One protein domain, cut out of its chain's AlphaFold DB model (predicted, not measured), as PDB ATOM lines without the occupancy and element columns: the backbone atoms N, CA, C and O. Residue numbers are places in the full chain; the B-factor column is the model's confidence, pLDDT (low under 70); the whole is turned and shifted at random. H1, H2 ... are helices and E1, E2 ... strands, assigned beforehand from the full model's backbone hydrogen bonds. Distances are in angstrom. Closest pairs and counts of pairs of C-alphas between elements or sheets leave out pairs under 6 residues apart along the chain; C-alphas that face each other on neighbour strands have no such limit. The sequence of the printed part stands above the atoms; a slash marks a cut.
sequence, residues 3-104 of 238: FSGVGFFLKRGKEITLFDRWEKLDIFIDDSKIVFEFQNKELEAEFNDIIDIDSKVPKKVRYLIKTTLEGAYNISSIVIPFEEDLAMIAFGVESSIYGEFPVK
ATOM      1  N   PHE A   3     175.846 207.179 143.319       93.06
ATOM      2  CA  PHE A   3     176.705 206.230 144.019       93.06
ATOM      3  C   PHE A   3     177.965 205.990 143.186       93.06
ATOM      4  O   PHE A   3     177.890 205.952 141.962       93.06
ATOM      5  N   SER A   4     179.099 205.810 143.860       92.00
ATOM      6  CA  SER A   4     180.370 205.436 143.243       92.00
ATOM      7  C   SER A   4     180.988 204.299 144.039       92.00
ATOM      8  O   SER A   4     181.115 204.385 145.264       92.00
ATOM      9  N   GLY A   5     181.375 203.239 143.343       90.62
ATOM     10  CA  GLY A   5     181.957 202.055 143.948       90.62
ATOM     11  C   GLY A   5     182.410 201.072 142.886       90.62
ATOM     12  O   GLY A   5     182.996 201.452 141.871       90.62
ATOM     13  N   VAL A   6     182.134 199.799 143.137       91.12
ATOM     14  CA  VAL A   6     182.477 198.700 142.240       91.12
ATOM     15  C   VAL A   6     181.251 197.866 141.936       91.12
ATOM     16  O   VAL A   6     180.342 197.733 142.760       91.12
ATOM     17  N   GLY A   7     181.237 197.295 140.744       92.81
ATOM     18  CA  GLY A   7     180.136 196.506 140.242       92.81
ATOM     19  C   GLY A   7     180.590 195.264 139.505       92.81
ATOM     20  O   GLY A   7     181.731 195.146 139.066       92.81
ATOM     21  N   PHE A   8     179.649 194.347 139.341       92.62
ATOM     22  CA  PHE A   8     179.790 193.167 138.514       92.62
ATOM     23  C   PHE A   8     178.517 192.988 137.696       92.62
ATOM     24  O   PHE A   8     177.430 192.819 138.254       92.62
ATOM     25  N   PHE A   9     178.662 193.012 136.375       93.69
ATOM     26  CA  PHE A   9     177.582 192.710 135.447       93.69
ATOM     27  C   PHE A   9     177.565 191.212 135.139       93.69
ATOM     28  O   PHE A   9     178.543 190.655 134.637       93.69
ATOM     29  N   LEU A  10     176.438 190.559 135.410       91.69
ATOM     30  CA  LEU A  10     176.235 189.145 135.131       91.69
ATOM     31  C   LEU A  10     174.965 188.963 134.304       91.69
ATOM     32  O   LEU A  10     173.866 189.153 134.814       91.69
ATOM     33  N   LYS A  11     175.112 188.551 133.044       91.00
ATOM     34  CA  LYS A  11     173.991 188.024 132.255       91.00
ATOM     35  C   LYS A  11     173.608 186.643 132.799       91.00
ATOM     36  O   LYS A  11     174.501 185.867 133.160       91.00
ATOM     37  N   ARG A  12     172.313 186.333 132.882       86.19
ATOM     38  CA  ARG A  12     171.839 184.997 133.275       86.19
ATOM     39  C   ARG A  12     172.429 183.936 132.337       86.19
ATOM     40  O   ARG A  12     172.704 184.198 131.170       86.19
ATOM     41  N   GLY A  13     172.750 182.767 132.889       82.44
ATOM     42  CA  GLY A  13     173.383 181.668 132.150       82.44
ATOM     43  C   GLY A  13     174.869 181.860 131.803       82.44
ATOM     44  O   GLY A  13     175.514 180.894 131.399       82.44
ATOM     45  N   LYS A  14     175.459 183.053 131.993       85.12
ATOM     46  CA  LYS A  14     176.892 183.276 131.736       85.12
ATOM     47  C   LYS A  14     177.755 182.458 132.704       85.12
ATOM     48  O   LYS A  14     177.616 182.565 133.925       85.12
ATOM     49  N   GLU A  15     178.713 181.708 132.164       85.00
ATOM     50  CA  GLU A  15     179.749 181.067 132.971       85.00
ATOM     51  C   GLU A  15     180.698 182.114 133.576       85.00
ATOM     52  O   GLU A  15     181.214 182.993 132.887       85.00
ATOM     53  N   ILE A  16     180.924 182.015 134.889       85.25
ATOM     54  CA  ILE A  16     181.846 182.890 135.621       85.25
ATOM     55  C   ILE A  16     183.236 182.257 135.611       85.25
ATOM     56  O   ILE A  16     183.428 181.165 136.155       85.25
ATOM     57  N   THR A  17     184.194 182.984 135.053       81.75
ATOM     58  CA  THR A  17     185.591 182.585 134.872       81.75
ATOM     59  C   THR A  17     186.524 183.336 135.829       81.75
ATOM     60  O   THR A  17     186.106 184.229 136.565       81.75
ATOM     61  N   LEU A  18     187.813 182.981 135.823       73.00
ATOM     62  CA  LEU A  18     188.851 183.669 136.607       73.00
ATOM     63  C   LEU A  18     189.253 185.037 136.031       73.00
ATOM     64  O   LEU A  18     189.925 185.803 136.715       73.00
ATOM     65  N   PHE A  19     188.874 185.334 134.785       79.06
ATOM     66  CA  PHE A  19     189.159 186.618 134.137       79.06
ATOM     67  C   PHE A  19     188.065 187.656 134.392       79.06
ATOM     68  O   PHE A  19     188.280 188.847 134.164       79.06
ATOM     69  N   ASP A  20     186.898 187.215 134.864       85.94
ATOM     70  CA  ASP A  20     185.846 188.117 135.296       85.94
ATOM     71  C   ASP A  20     186.282 188.853 136.565       85.94
ATOM     72  O   ASP A  20     186.830 188.271 137.503       85.94
ATOM     73  N   ARG A  21     186.009 190.153 136.607       85.62
ATOM     74  CA  ARG A  21     186.438 191.030 137.693       85.62
ATOM     75  C   ARG A  21     185.343 192.010 138.053       85.62
ATOM     76  O   ARG A  21     184.467 192.317 137.249       85.62
ATOM     77  N   TRP A  22     185.420 192.490 139.283       89.44
ATOM     78  CA  TRP A  22     184.666 193.661 139.685       89.44
ATOM     79  C   TRP A  22     185.328 194.891 139.080       89.44
ATOM     80  O   TRP A  22     186.552 195.021 139.112       89.44
ATOM     81  N   GLU A  23     184.524 195.770 138.506       90.38
ATOM     82  CA  GLU A  23     184.993 196.971 137.824       90.38
ATOM     83  C   GLU A  23     184.422 198.204 138.508       90.38
ATOM     84  O   GLU A  23     183.433 198.119 139.236       90.38
ATOM     85  N   LYS A  24     185.043 199.365 138.283       91.94
ATOM     86  CA  LYS A  24     184.492 200.630 138.770       91.94
ATOM     87  C   LYS A  24     183.078 200.811 138.210       91.94
ATOM     88  O   LYS A  24     182.878 200.654 137.006       91.94
ATOM     89  N   LEU A  25     182.145 201.147 139.093       93.94
ATOM     90  CA  LEU A  25     180.738 201.365 138.784       93.94
ATOM     91  C   LEU A  25     180.271 202.671 139.427       93.94
ATOM     92  O   LEU A  25     180.356 202.829 140.649       93.94
ATOM     93  N   ASP A  26     179.719 203.559 138.610       96.25
ATOM     94  CA  ASP A  26     178.879 204.658 139.072       96.25
ATOM     95  C   ASP A  26     177.401 204.300 138.831       96.25
ATOM     96  O   ASP A  26     177.042 203.747 137.793       96.25
ATOM     97  N   ILE A  27     176.536 204.586 139.809       97.12
ATOM     98  CA  ILE A  27     175.083 204.411 139.682       97.12
ATOM     99  C   ILE A  27     174.420 205.774 139.826       97.12
ATOM    100  O   ILE A  27     174.589 206.454 140.847       97.12
ATOM    101  N   PHE A  28     173.627 206.145 138.829       96.88
ATOM    102  CA  PHE A  28     172.835 207.364 138.814       96.88
ATOM    103  C   PHE A  28     171.363 207.001 138.879       96.88
ATOM    104  O   PHE A  28     170.884 206.152 138.138       96.88
ATOM    105  N   ILE A  29     170.650 207.630 139.805       95.19
ATOM    106  CA  ILE A  29     169.224 207.393 140.025       95.19
ATOM    107  C   ILE A  29     168.523 208.736 139.908       95.19
ATOM    108  O   ILE A  29     168.821 209.645 140.697       95.19
ATOM    109  N   ASP A  30     167.610 208.856 138.954       91.12
ATOM    110  CA  ASP A  30     166.743 210.021 138.797       91.12
ATOM    111  C   ASP A  30     165.279 209.677 139.122       91.12
ATOM    112  O   ASP A  30     165.001 208.766 139.908       91.12
ATOM    113  N   ASP A  31     164.337 210.475 138.622       86.38
ATOM    114  CA  ASP A  31     162.917 210.280 138.893       86.38
ATOM    115  C   ASP A  31     162.261 209.179 138.057       86.38
ATOM    116  O   ASP A  31     161.240 208.643 138.484       86.38
ATOM    117  N   SER A  32     162.857 208.819 136.925       88.50
ATOM    118  CA  SER A  32     162.320 207.878 135.937       88.50
ATOM    119  C   SER A  32     163.140 206.598 135.790       88.50
ATOM    120  O   SER A  32     162.574 205.540 135.518       88.50
ATOM    121  N   LYS A  33     164.458 206.678 135.984       94.75
ATOM    122  CA  LYS A  33     165.379 205.608 135.619       94.75
ATOM    123  C   LYS A  33     166.570 205.471 136.555       94.75
ATOM    124  O   LYS A  33     166.891 206.342 137.372       94.75
ATOM    125  N   ILE A  34     167.248 204.345 136.377       96.50
ATOM    126  CA  ILE A  34     168.550 204.032 136.942       96.50
ATOM    127  C   ILE A  34     169.552 203.776 135.813       96.50
ATOM    128  O   ILE A  34     169.274 203.031 134.875       96.50
ATOM    129  N   VAL A  35     170.724 204.395 135.918       97.12
ATOM    130  CA  VAL A  35     171.834 204.244 134.971       97.12
ATOM    131  C   VAL A  35     173.034 203.656 135.706       97.12
ATOM    132  O   VAL A  35     173.419 204.138 136.775       97.12
ATOM    133  N   PHE A  36     173.615 202.607 135.131       97.31
ATOM    134  CA  PHE A  36     174.798 201.904 135.613       97.31
ATOM    135  C   PHE A  36     175.957 202.147 134.643       97.31
ATOM    136  O   PHE A  36     175.994 201.576 133.552       97.31
ATOM    137  N   GLU A  37     176.922 202.963 135.054       97.19
ATOM    138  CA  GLU A  37     178.108 203.297 134.264       97.19
ATOM    139  C   GLU A  37     179.312 202.466 134.724       97.19
ATOM    140  O   GLU A  37     179.932 202.733 135.759       97.19
ATOM    141  N   PHE A  38     179.651 201.445 133.940       94.50
ATOM    142  CA  PHE A  38     180.924 200.731 134.016       94.50
ATOM    143  C   PHE A  38     181.969 201.417 133.125       94.50
ATOM    144  O   PHE A  38     181.634 202.198 132.241       94.50
ATOM    145  N   GLN A  39     183.251 201.070 133.286       88.56
ATOM    146  CA  GLN A  39     184.347 201.690 132.517       88.56
ATOM    147  C   GLN A  39     184.149 201.673 130.991       88.56
ATOM    148  O   GLN A  39     184.537 202.627 130.327       88.56
ATOM    149  N   ASN A  40     183.563 200.603 130.443       86.81
ATOM    150  CA  ASN A  40     183.398 200.410 128.995       86.81
ATOM    151  C   ASN A  40     181.948 200.113 128.586       86.81
ATOM    152  O   ASN A  40     181.704 199.668 127.465       86.81
ATOM    153  N   LYS A  41     180.991 200.257 129.506       91.31
ATOM    154  CA  LYS A  41     179.599 199.879 129.269       91.31
ATOM    155  C   LYS A  41     178.670 200.737 130.108       91.31
ATOM    156  O   LYS A  41     178.893 200.901 131.301       91.31
ATOM    157  N   GLU A  42     177.589 201.181 129.494       95.50
ATOM    158  CA  GLU A  42     176.468 201.812 130.176       95.50
ATOM    159  C   GLU A  42     175.242 200.902 130.061       95.50
ATOM    160  O   GLU A  42     175.038 200.237 129.040       95.50
ATOM    161  N   LEU A  43     174.467 200.814 131.137       94.81
ATOM    162  CA  LEU A  43     173.184 200.122 131.176       94.81
ATOM    163  C   LEU A  43     172.148 201.049 131.788       94.81
ATOM    164  O   LEU A  43     172.408 201.668 132.815       94.81
ATOM    165  N   GLU A  44     170.966 201.077 131.200       95.25
ATOM    166  CA  GLU A  44     169.844 201.883 131.662       95.25
ATOM    167  C   GLU A  44     168.634 200.979 131.888       95.25
ATOM    168  O   GLU A  44     168.414 200.038 131.125       95.25
ATOM    169  N   ALA A  45     167.875 201.255 132.946       94.56
ATOM    170  CA  ALA A  45     166.588 200.620 133.200       94.56
ATOM    171  C   ALA A  45     165.597 201.643 133.761       94.56
ATOM    172  O   ALA A  45     165.950 202.453 134.627       94.56
ATOM    173  N   GLU A  46     164.349 201.589 133.304       94.31
ATOM    174  CA  GLU A  46     163.260 202.299 133.967       94.31
ATOM    175  C   GLU A  46     162.916 201.604 135.287       94.31
ATOM    176  O   GLU A  46     163.140 200.403 135.456       94.31
ATOM    177  N   PHE A  47     162.333 202.333 136.245       89.56
ATOM    178  CA  PHE A  47     161.906 201.696 137.497       89.56
ATOM    179  C   PHE A  47     160.886 200.582 137.263       89.56
ATOM    180  O   PHE A  47     160.947 199.567 137.943       89.56
ATOM    181  N   ASN A  48     159.992 200.732 136.286       86.88
ATOM    182  CA  ASN A  48     158.981 199.713 135.991       86.88
ATOM    183  C   ASN A  48     159.583 198.411 135.436       86.88
ATOM    184  O   ASN A  48     158.921 197.380 135.480       86.88
ATOM    185  N   ASP A  49     160.828 198.443 134.956       89.69
ATOM    186  CA  ASP A  49     161.508 197.268 134.411       89.69
ATOM    187  C   ASP A  49     162.327 196.519 135.469       89.69
ATOM    188  O   ASP A  49     162.840 195.436 135.202       89.69
ATOM    189  N   ILE A  50     162.504 197.057 136.681       91.44
ATOM    190  CA  ILE A  50     163.312 196.376 137.700       91.44
ATOM    191  C   ILE A  50     162.567 195.137 138.202       91.44
ATOM    192  O   ILE A  50     161.520 195.228 138.837       91.44
ATOM    193  N   ILE A  51     163.183 193.975 138.000       90.12
ATOM    194  CA  ILE A  51     162.627 192.671 138.375       90.12
ATOM    195  C   ILE A  51     162.908 192.360 139.845       90.12
ATOM    196  O   ILE A  51     162.057 191.852 140.563       90.12
ATOM    197  N   ASP A  52     164.121 192.625 140.332       90.50
ATOM    198  CA  ASP A  52     164.452 192.346 141.729       90.50
ATOM    199  C   ASP A  52     165.516 193.302 142.273       90.50
ATOM    200  O   ASP A  52     166.366 193.823 141.554       90.50
ATOM    201  N   ILE A  53     165.477 193.509 143.586       91.75
ATOM    202  CA  ILE A  53     166.401 194.343 144.345       91.75
ATOM    203  C   ILE A  53     166.930 193.525 145.517       91.75
ATOM    204  O   ILE A  53     166.185 192.820 146.199       91.75
ATOM    205  N   ASP A  54     168.223 193.637 145.790       91.19
ATOM    206  CA  ASP A  54     168.919 192.900 146.841       91.19
ATOM    207  C   ASP A  54     168.770 191.375 146.697       91.19
ATOM    208  O   ASP A  54     168.542 190.621 147.653       91.19
ATOM    209  N   SER A  55     168.870 190.896 145.457       88.38
ATOM    210  CA  SER A  55     168.961 189.471 145.163       88.38
ATOM    211  C   SER A  55     170.285 188.896 145.671       88.38
ATOM    212  O   SER A  55     171.307 189.573 145.833       88.38
ATOM    213  N   LYS A  56     170.294 187.588 145.925       86.75
ATOM    214  CA  LYS A  56     171.498 186.894 146.381       86.75
ATOM    215  C   LYS A  56     172.513 186.822 145.240       86.75
ATOM    216  O   LYS A  56     172.369 186.013 144.333       86.75
ATOM    217  N   VAL A  57     173.579 187.612 145.344       87.75
ATOM    218  CA  VAL A  57     174.723 187.526 144.422       87.75
ATOM    219  C   VAL A  57     175.389 186.137 144.502       87.75
ATOM    220  O   VAL A  57     175.690 185.703 145.626       87.75
ATOM    221  N   PRO A  58     175.647 185.451 143.365       87.81
ATOM    222  CA  PRO A  58     176.256 184.121 143.339       87.81
ATOM    223  C   PRO A  58     177.583 184.042 144.107       87.81
ATOM    224  O   PRO A  58     178.395 184.968 144.092       87.81
ATOM    225  N   LYS A  59     177.849 182.891 144.748       85.50
ATOM    226  CA  LYS A  59     179.069 182.678 145.557       85.50
ATOM    227  C   LYS A  59     180.355 182.910 144.756       85.50
ATOM    228  O   LYS A  59     181.278 183.510 145.294       85.50
ATOM    229  N   LYS A  60     180.398 182.472 143.490       85.75
ATOM    230  CA  LYS A  60     181.547 182.682 142.591       85.75
ATOM    231  C   LYS A  60     181.827 184.178 142.378       85.75
ATOM    232  O   LYS A  60     182.945 184.614 142.614       85.75
ATOM    233  N   VAL A  61     180.801 184.982 142.076       87.62
ATOM    234  CA  VAL A  61     180.934 186.449 141.931       87.62
ATOM    235  C   VAL A  61     181.416 187.106 143.227       87.62
ATOM    236  O   VAL A  61     182.308 187.952 143.208       87.62
ATOM    237  N   ARG A  62     180.872 186.687 144.379       84.69
ATOM    238  CA  ARG A  62     181.318 187.176 145.697       84.69
ATOM    239  C   ARG A  62     182.749 186.768 146.042       84.69
ATOM    240  O   ARG A  62     183.362 187.407 146.884       84.69
ATOM    241  N   TYR A  63     183.268 185.682 145.479       82.81
ATOM    242  CA  TYR A  63     184.654 185.282 145.698       82.81
ATOM    243  C   TYR A  63     185.609 186.187 144.914       82.81
ATOM    244  O   TYR A  63     186.584 186.665 145.487       82.81
ATOM    245  N   LEU A  64     185.264 186.511 143.664       82.88
ATOM    246  CA  LEU A  64     186.056 187.396 142.805       82.88
ATOM    247  C   LEU A  64     186.256 188.793 143.410       82.88
ATOM    248  O   LEU A  64     187.303 189.405 143.222       82.88
ATOM    249  N   ILE A  65     185.298 189.306 144.188       77.38
ATOM    250  CA  ILE A  65     185.493 190.607 144.845       77.38
ATOM    251  C   ILE A  65     186.608 190.552 145.894       77.38
ATOM    252  O   ILE A  65     187.390 191.485 145.986       77.38
ATOM    253  N   LYS A  66     186.733 189.440 146.634       69.69
ATOM    254  CA  LYS A  66     187.744 189.276 147.687       69.69
ATOM    255  C   LYS A  66     189.148 189.163 147.114       69.69
ATOM    256  O   LYS A  66     190.102 189.514 147.794       69.69
ATOM    257  N   THR A  67     189.268 188.640 145.896       63.22
ATOM    258  CA  THR A  67     190.548 188.538 145.189       63.22
ATOM    259  C   THR A  67     190.937 189.844 144.505       63.22
ATOM    260  O   THR A  67     192.110 190.035 144.213       63.22
ATOM    261  N   THR A  68     189.971 190.730 144.242       62.84
ATOM    262  CA  THR A  68     190.199 191.994 143.522       62.84
ATOM    263  C   THR A  68     190.328 193.186 144.476       62.84
ATOM    264  O   THR A  68     191.049 194.133 144.182       62.84
ATOM    265  N   LEU A  69     189.632 193.156 145.617       62.12
ATOM    266  CA  LEU A  69     189.514 194.268 146.558       62.12
ATOM    267  C   LEU A  69     189.538 193.737 147.996       62.12
ATOM    268  O   LEU A  69     188.680 192.946 148.402       62.12
ATOM    269  N   GLU A  70     190.502 194.201 148.790       56.47
ATOM    270  CA  GLU A  70     190.548 193.925 150.225       56.47
ATOM    271  C   GLU A  70     189.362 194.606 150.931       56.47
ATOM    272  O   GLU A  70     189.431 195.757 151.349       56.47
ATOM    273  N   GLY A  71     188.250 193.887 151.097       54.31
ATOM    274  CA  GLY A  71     187.239 194.259 152.091       54.31
ATOM    275  C   GLY A  71     185.897 194.785 151.584       54.31
ATOM    276  O   GLY A  71     185.151 195.389 152.360       54.31
ATOM    277  N   ALA A  72     185.511 194.494 150.343       62.09
ATOM    278  CA  ALA A  72     184.127 194.694 149.921       62.09
ATOM    279  C   ALA A  72     183.204 193.628 150.556       62.09
ATOM    280  O   ALA A  72     182.964 192.550 150.009       62.09
ATOM    281  N   TYR A  73     182.714 193.912 151.766       68.38
ATOM    282  CA  TYR A  73     181.832 193.013 152.527       68.38
ATOM    283  C   TYR A  73     180.345 193.292 152.300       68.38
ATOM    284  O   TYR A  73     179.520 192.384 152.411       68.38
ATOM    285  N   ASN A  74     180.006 194.542 151.979       80.56
ATOM    286  CA  ASN A  74     178.633 194.990 151.791       80.56
ATOM    287  C   ASN A  74     178.332 195.054 150.297       80.56
ATOM    288  O   ASN A  74     178.802 195.949 149.598       80.56
ATOM    289  N   ILE A  75     177.579 194.063 149.828       88.19
ATOM    290  CA  ILE A  75     177.223 193.888 148.422       88.19
ATOM    291  C   ILE A  75     175.715 193.740 148.335       88.19
ATOM    292  O   ILE A  75     175.128 192.968 149.095       88.19
ATOM    293  N   SER A  76     175.123 194.415 147.362       92.44
ATOM    294  CA  SER A  76     173.746 194.184 146.951       92.44
ATOM    295  C   SER A  76     173.672 193.961 145.443       92.44
ATOM    296  O   SER A  76     174.700 193.840 144.771       92.44
ATOM    297  N   SER A  77     172.464 193.814 144.912       94.31
ATOM    298  CA  SER A  77     172.250 193.661 143.479       94.31
ATOM    299  C   SER A  77     170.915 194.212 143.020       94.31
ATOM    300  O   SER A  77     169.992 194.355 143.819       94.31
ATOM    301  N   ILE A  78     170.832 194.515 141.731       95.19
ATOM    302  CA  ILE A  78     169.602 194.872 141.028       95.19
ATOM    303  C   ILE A  78     169.503 193.954 139.810       95.19
ATOM    304  O   ILE A  78     170.509 193.710 139.141       95.19
ATOM    305  N   VAL A  79     168.317 193.407 139.566       93.81
ATOM    306  CA  VAL A  79     168.025 192.533 138.427       93.81
ATOM    307  C   VAL A  79     167.117 193.279 137.465       93.81
ATOM    308  O   VAL A  79     166.088 193.810 137.879       93.81
ATOM    309  N   ILE A  80     167.516 193.308 136.198       93.62
ATOM    310  CA  ILE A  80     166.819 194.000 135.111       93.62
ATOM    311  C   ILE A  80     166.720 193.084 133.882       93.62
ATOM    312  O   ILE A  80     167.549 192.175 133.740       93.62
ATOM    313  N   PRO A  81     165.766 193.329 132.972       91.75
ATOM    314  CA  PRO A  81     165.782 192.773 131.631       91.75
ATOM    315  C   PRO A  81     167.055 193.198 130.899       91.75
ATOM    316  O   PRO A  81     167.535 194.325 131.039       91.75
ATOM    317  N   PHE A  82     167.626 192.287 130.121       90.25
ATOM    318  CA  PHE A  82     168.781 192.559 129.280       90.25
ATOM    319  C   PHE A  82     168.769 191.633 128.065       90.25
ATOM    320  O   PHE A  82     168.954 190.420 128.195       90.25
ATOM    321  N   GLU A  83     168.614 192.225 126.879       88.81
ATOM    322  CA  GLU A  83     168.378 191.489 125.629       88.81
ATOM    323  C   GLU A  83     167.123 190.600 125.761       88.81
ATOM    324  O   GLU A  83     166.067 191.101 126.136       88.81
ATOM    325  N   GLU A  84     167.219 189.303 125.462       86.38
ATOM    326  CA  GLU A  84     166.109 188.338 125.531       86.38
ATOM    327  C   GLU A  84     165.991 187.630 126.900       86.38
ATOM    328  O   GLU A  84     165.231 186.676 127.034       86.38
ATOM    329  N   ASP A  85     166.761 188.049 127.912       88.88
ATOM    330  CA  ASP A  85     166.815 187.403 129.235       88.88
ATOM    331  C   ASP A  85     167.051 188.454 130.343       88.88
ATOM    332  O   ASP A  85     166.727 189.633 130.191       88.88
ATOM    333  N   LEU A  86     167.612 188.045 131.480       90.94
ATOM    334  CA  LEU A  86     167.881 188.875 132.644       90.94
ATOM    335  C   LEU A  86     169.372 189.143 132.835       90.94
ATOM    336  O   LEU A  86     170.244 188.306 132.572       90.94
ATOM    337  N   ALA A  87     169.667 190.295 133.425       92.12
ATOM    338  CA  ALA A  87     170.974 190.613 133.967       92.12
ATOM    339  C   ALA A  87     170.891 191.012 135.440       92.12
ATOM    340  O   ALA A  87     169.962 191.680 135.883       92.12
ATOM    341  N   MET A  88     171.919 190.630 136.191       94.12
ATOM    342  CA  MET A  88     172.177 191.088 137.545       94.12
ATOM    343  C   MET A  88     173.330 192.084 137.522       94.12
ATOM    344  O   MET A  88     174.433 191.774 137.068       94.12
ATOM    345  N   ILE A  89     173.091 193.252 138.102       95.75
ATOM    346  CA  ILE A  89     174.116 194.223 138.452       95.75
ATOM    347  C   ILE A  89     174.366 194.080 139.944       95.75
ATOM    348  O   ILE A  89     173.592 194.570 140.765       95.75
ATOM    349  N   ALA A  90     175.428 193.369 140.312       94.06
ATOM    350  CA  ALA A  90     175.901 193.345 141.689       94.06
ATOM    351  C   ALA A  90     176.760 194.587 141.945       94.06
ATOM    352  O   ALA A  90     177.542 194.971 141.081       94.06
ATOM    353  N   PHE A  91     176.631 195.213 143.112       93.44
ATOM    354  CA  PHE A  91     177.365 196.435 143.439       93.44
ATOM    355  C   PHE A  91     177.733 196.502 144.922       93.44
ATOM    356  O   PHE A  91     177.059 195.933 145.785       93.44
ATOM    357  N   GLY A  92     178.817 197.208 145.216       90.56
ATOM    358  CA  GLY A  92     179.332 197.418 146.563       90.56
ATOM    359  C   GLY A  92     180.377 198.528 146.577       90.56
ATOM    360  O   GLY A  92     180.680 199.126 145.546       90.56
ATOM    361  N   VAL A  93     180.936 198.819 147.747       86.12
ATOM    362  CA  VAL A  93     182.066 199.751 147.860       86.12
ATOM    363  C   VAL A  93     183.334 199.012 148.262       86.12
ATOM    364  O   VAL A  93     183.279 197.972 148.917       86.12
ATOM    365  N   GLU A  94     184.477 199.588 147.909       74.69
ATOM    366  CA  GLU A  94     185.797 199.017 148.192       74.69
ATOM    367  C   GLU A  94     186.148 199.062 149.692       74.69
ATOM    368  O   GLU A  94     186.918 198.239 150.172       74.69
ATOM    369  N   SER A  95     185.561 199.992 150.458       69.19
ATOM    370  CA  SER A  95     185.887 200.201 151.875       69.19
ATOM    371  C   SER A  95     184.949 199.465 152.842       69.19
ATOM    372  O   SER A  95     183.726 199.631 152.813       69.19
ATOM    373  N   SER A  96     185.539 198.724 153.784       59.22
ATOM    374  CA  SER A  96     184.835 197.927 154.797       59.22
ATOM    375  C   SER A  96     184.171 198.747 155.913       59.22
ATOM    376  O   SER A  96     183.143 198.331 156.443       59.22
ATOM    377  N   ILE A  97     184.724 199.913 156.266       57.50
ATOM    378  CA  ILE A  97     184.361 200.639 157.498       57.50
ATOM    379  C   ILE A  97     183.031 201.398 157.350       57.50
ATOM    380  O   ILE A  97     182.281 201.531 158.314       57.50
ATOM    381  N   TYR A  98     182.706 201.852 156.136       60.69
ATOM    382  CA  TYR A  98     181.507 202.661 155.872       60.69
ATOM    383  C   TYR A  98     180.601 202.094 154.779       60.69
ATOM    384  O   TYR A  98     179.628 202.742 154.400       60.69
ATOM    385  N   GLY A  99     180.883 200.894 154.268       64.31
ATOM    386  CA  GLY A  99     180.272 200.432 153.024       64.31
ATOM    387  C   GLY A  99     178.801 200.043 153.065       64.31
ATOM    388  O   GLY A  99     178.137 200.067 152.033       64.31
ATOM    389  N   GLU A 100     178.257 199.745 154.243       80.19
ATOM    390  CA  GLU A 100     176.837 199.408 154.381       80.19
ATOM    391  C   GLU A 100     175.942 200.613 154.053       80.19
ATOM    392  O   GLU A 100     174.896 200.461 153.424       80.19
ATOM    393  N   PHE A 101     176.359 201.823 154.440       84.19
ATOM    394  CA  PHE A 101     175.535 203.021 154.297       84.19
ATOM    395  C   PHE A 101     175.310 203.439 152.829       84.19
ATOM    396  O   PHE A 101     174.148 203.642 152.465       84.19
ATOM    397  N   PRO A 102     176.339 203.528 151.958       88.38
ATOM    398  CA  PRO A 102     176.149 203.811 150.537       88.38
ATOM    399  C   PRO A 102     175.267 202.778 149.835       88.38
ATOM    400  O   PRO A 102     174.342 203.159 149.120       88.38
ATOM    401  N   VAL A 103     175.489 201.482 150.094       90.00
ATOM    402  CA  VAL A 103     174.690 200.400 149.497       90.00
ATOM    403  C   VAL A 103     173.232 200.501 149.938       90.00
ATOM    404  O   VAL A 103     172.334 200.530 149.099       90.00
ATOM    405  N   LYS A 104     172.975 200.645 151.244       89.31
ATOM    406  CA  LYS A 104     171.611 200.833 151.758       89.31
ATOM    407  C   LYS A 104     170.942 202.087 151.224       89.31
ATOM    408  O   LYS A 104     169.734 202.067 151.033       89.31
TER     409      LYS A 104
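AT A GLANCE: This is residues 3 to 104 of the 238 residues of an uncharacterized protein of Methanocaldococcus infernus (strain DSM 11812 / JCM 15783 / ME) (UniProt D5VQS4). One six-strand sheet is curled like part of a barrel and folded back on itself, with E4, E3 and E2 in one leaf facing E6 and E5 in the other, and with E1 as the hinge between them. The barrel stays open: edge strands E4 and E5 have just one pair of C-alphas within 8 A, and the two short helices are on the sheet, H1 over E1 and E6, H2 over E6. The printed part has 102 residues, with E1, E2, E3, E4, H1, E5, E6 and H2 in chain order; the sheet runs E4 E3 E2 E1 E6 E5, all antiparallel. The class is mixed, helices and strands; the whole is compact, with a radius of gyration of the C-alphas of 12.9 A, and rounded, spanning 34 by 30 by 25 A.

HOW THE PARTS SIT: E1, residues 3 to 11, bends by 71 degrees at residue 6. E2, residues 23 to 29, is its antiparallel neighbour, with N 5 and O 25 2.9 A apart. E3, residues 33 to 38, is antiparallel to E2 at 163 degrees, with N 35 and O 28 2.8 A apart. E4, residues 41 to 46, is antiparallel to E3 at 167 degrees, with N 36 and O 43 2.8 A apart; E1 to E4 form a meander, each strand the antiparallel neighbour of the one before. H1, residues 59 to 68, is on the sheet at a height of 9.9 A, its closest C-alphas to E1 being Val 61 and Phe 8, 7.6 A apart. E5, residues 75 to 82, and E6, residues 85 to 92, form an antiparallel hairpin at 156 degrees, with N 78 and O 89 2.9 A apart. E6 is antiparallel to E1 at 149 degrees, with N 8 and O 90 2.8 A apart. The closest C-alphas of E4 and E5, Ala 45 and Ile 80, are 6.9 A apart. H2, residues 100 to 104, is on the sheet at a height of 8.0 A, its closest C-alphas to E6 being Val 103 and Gly 92, 6.2 A apart. H1 and H2 are apart. In H2 every O i to N i+4 pair is within hydrogen-bond range, in H1 5 of 6.

IN THESE COORDINATES: E1 begins at C-alpha 3 (176.705, 206.230, 144.019) and is 21.8 A long. E6 is 23.6 A, E5 21.0 A, E2 19.0 A, E4 17.2 A, E3 16.4 A, H1 14.7 A and H2 6.0 A, ending at C-alpha 104 (171.611, 200.833, 151.758).

THE WHOLE: The C-alphas farthest apart, Glu 84 and Ile 97, are 38.8 A apart. The printed part has no cut; the links E1 to E2 and E4 to H1 are long, and in the latter residues 52 to 53 pair antiparallel with 78 to 79 of E5. Mean pLDDT of the printed part is 86.2; residues 66 to 73 and 95 to 99 are under 70.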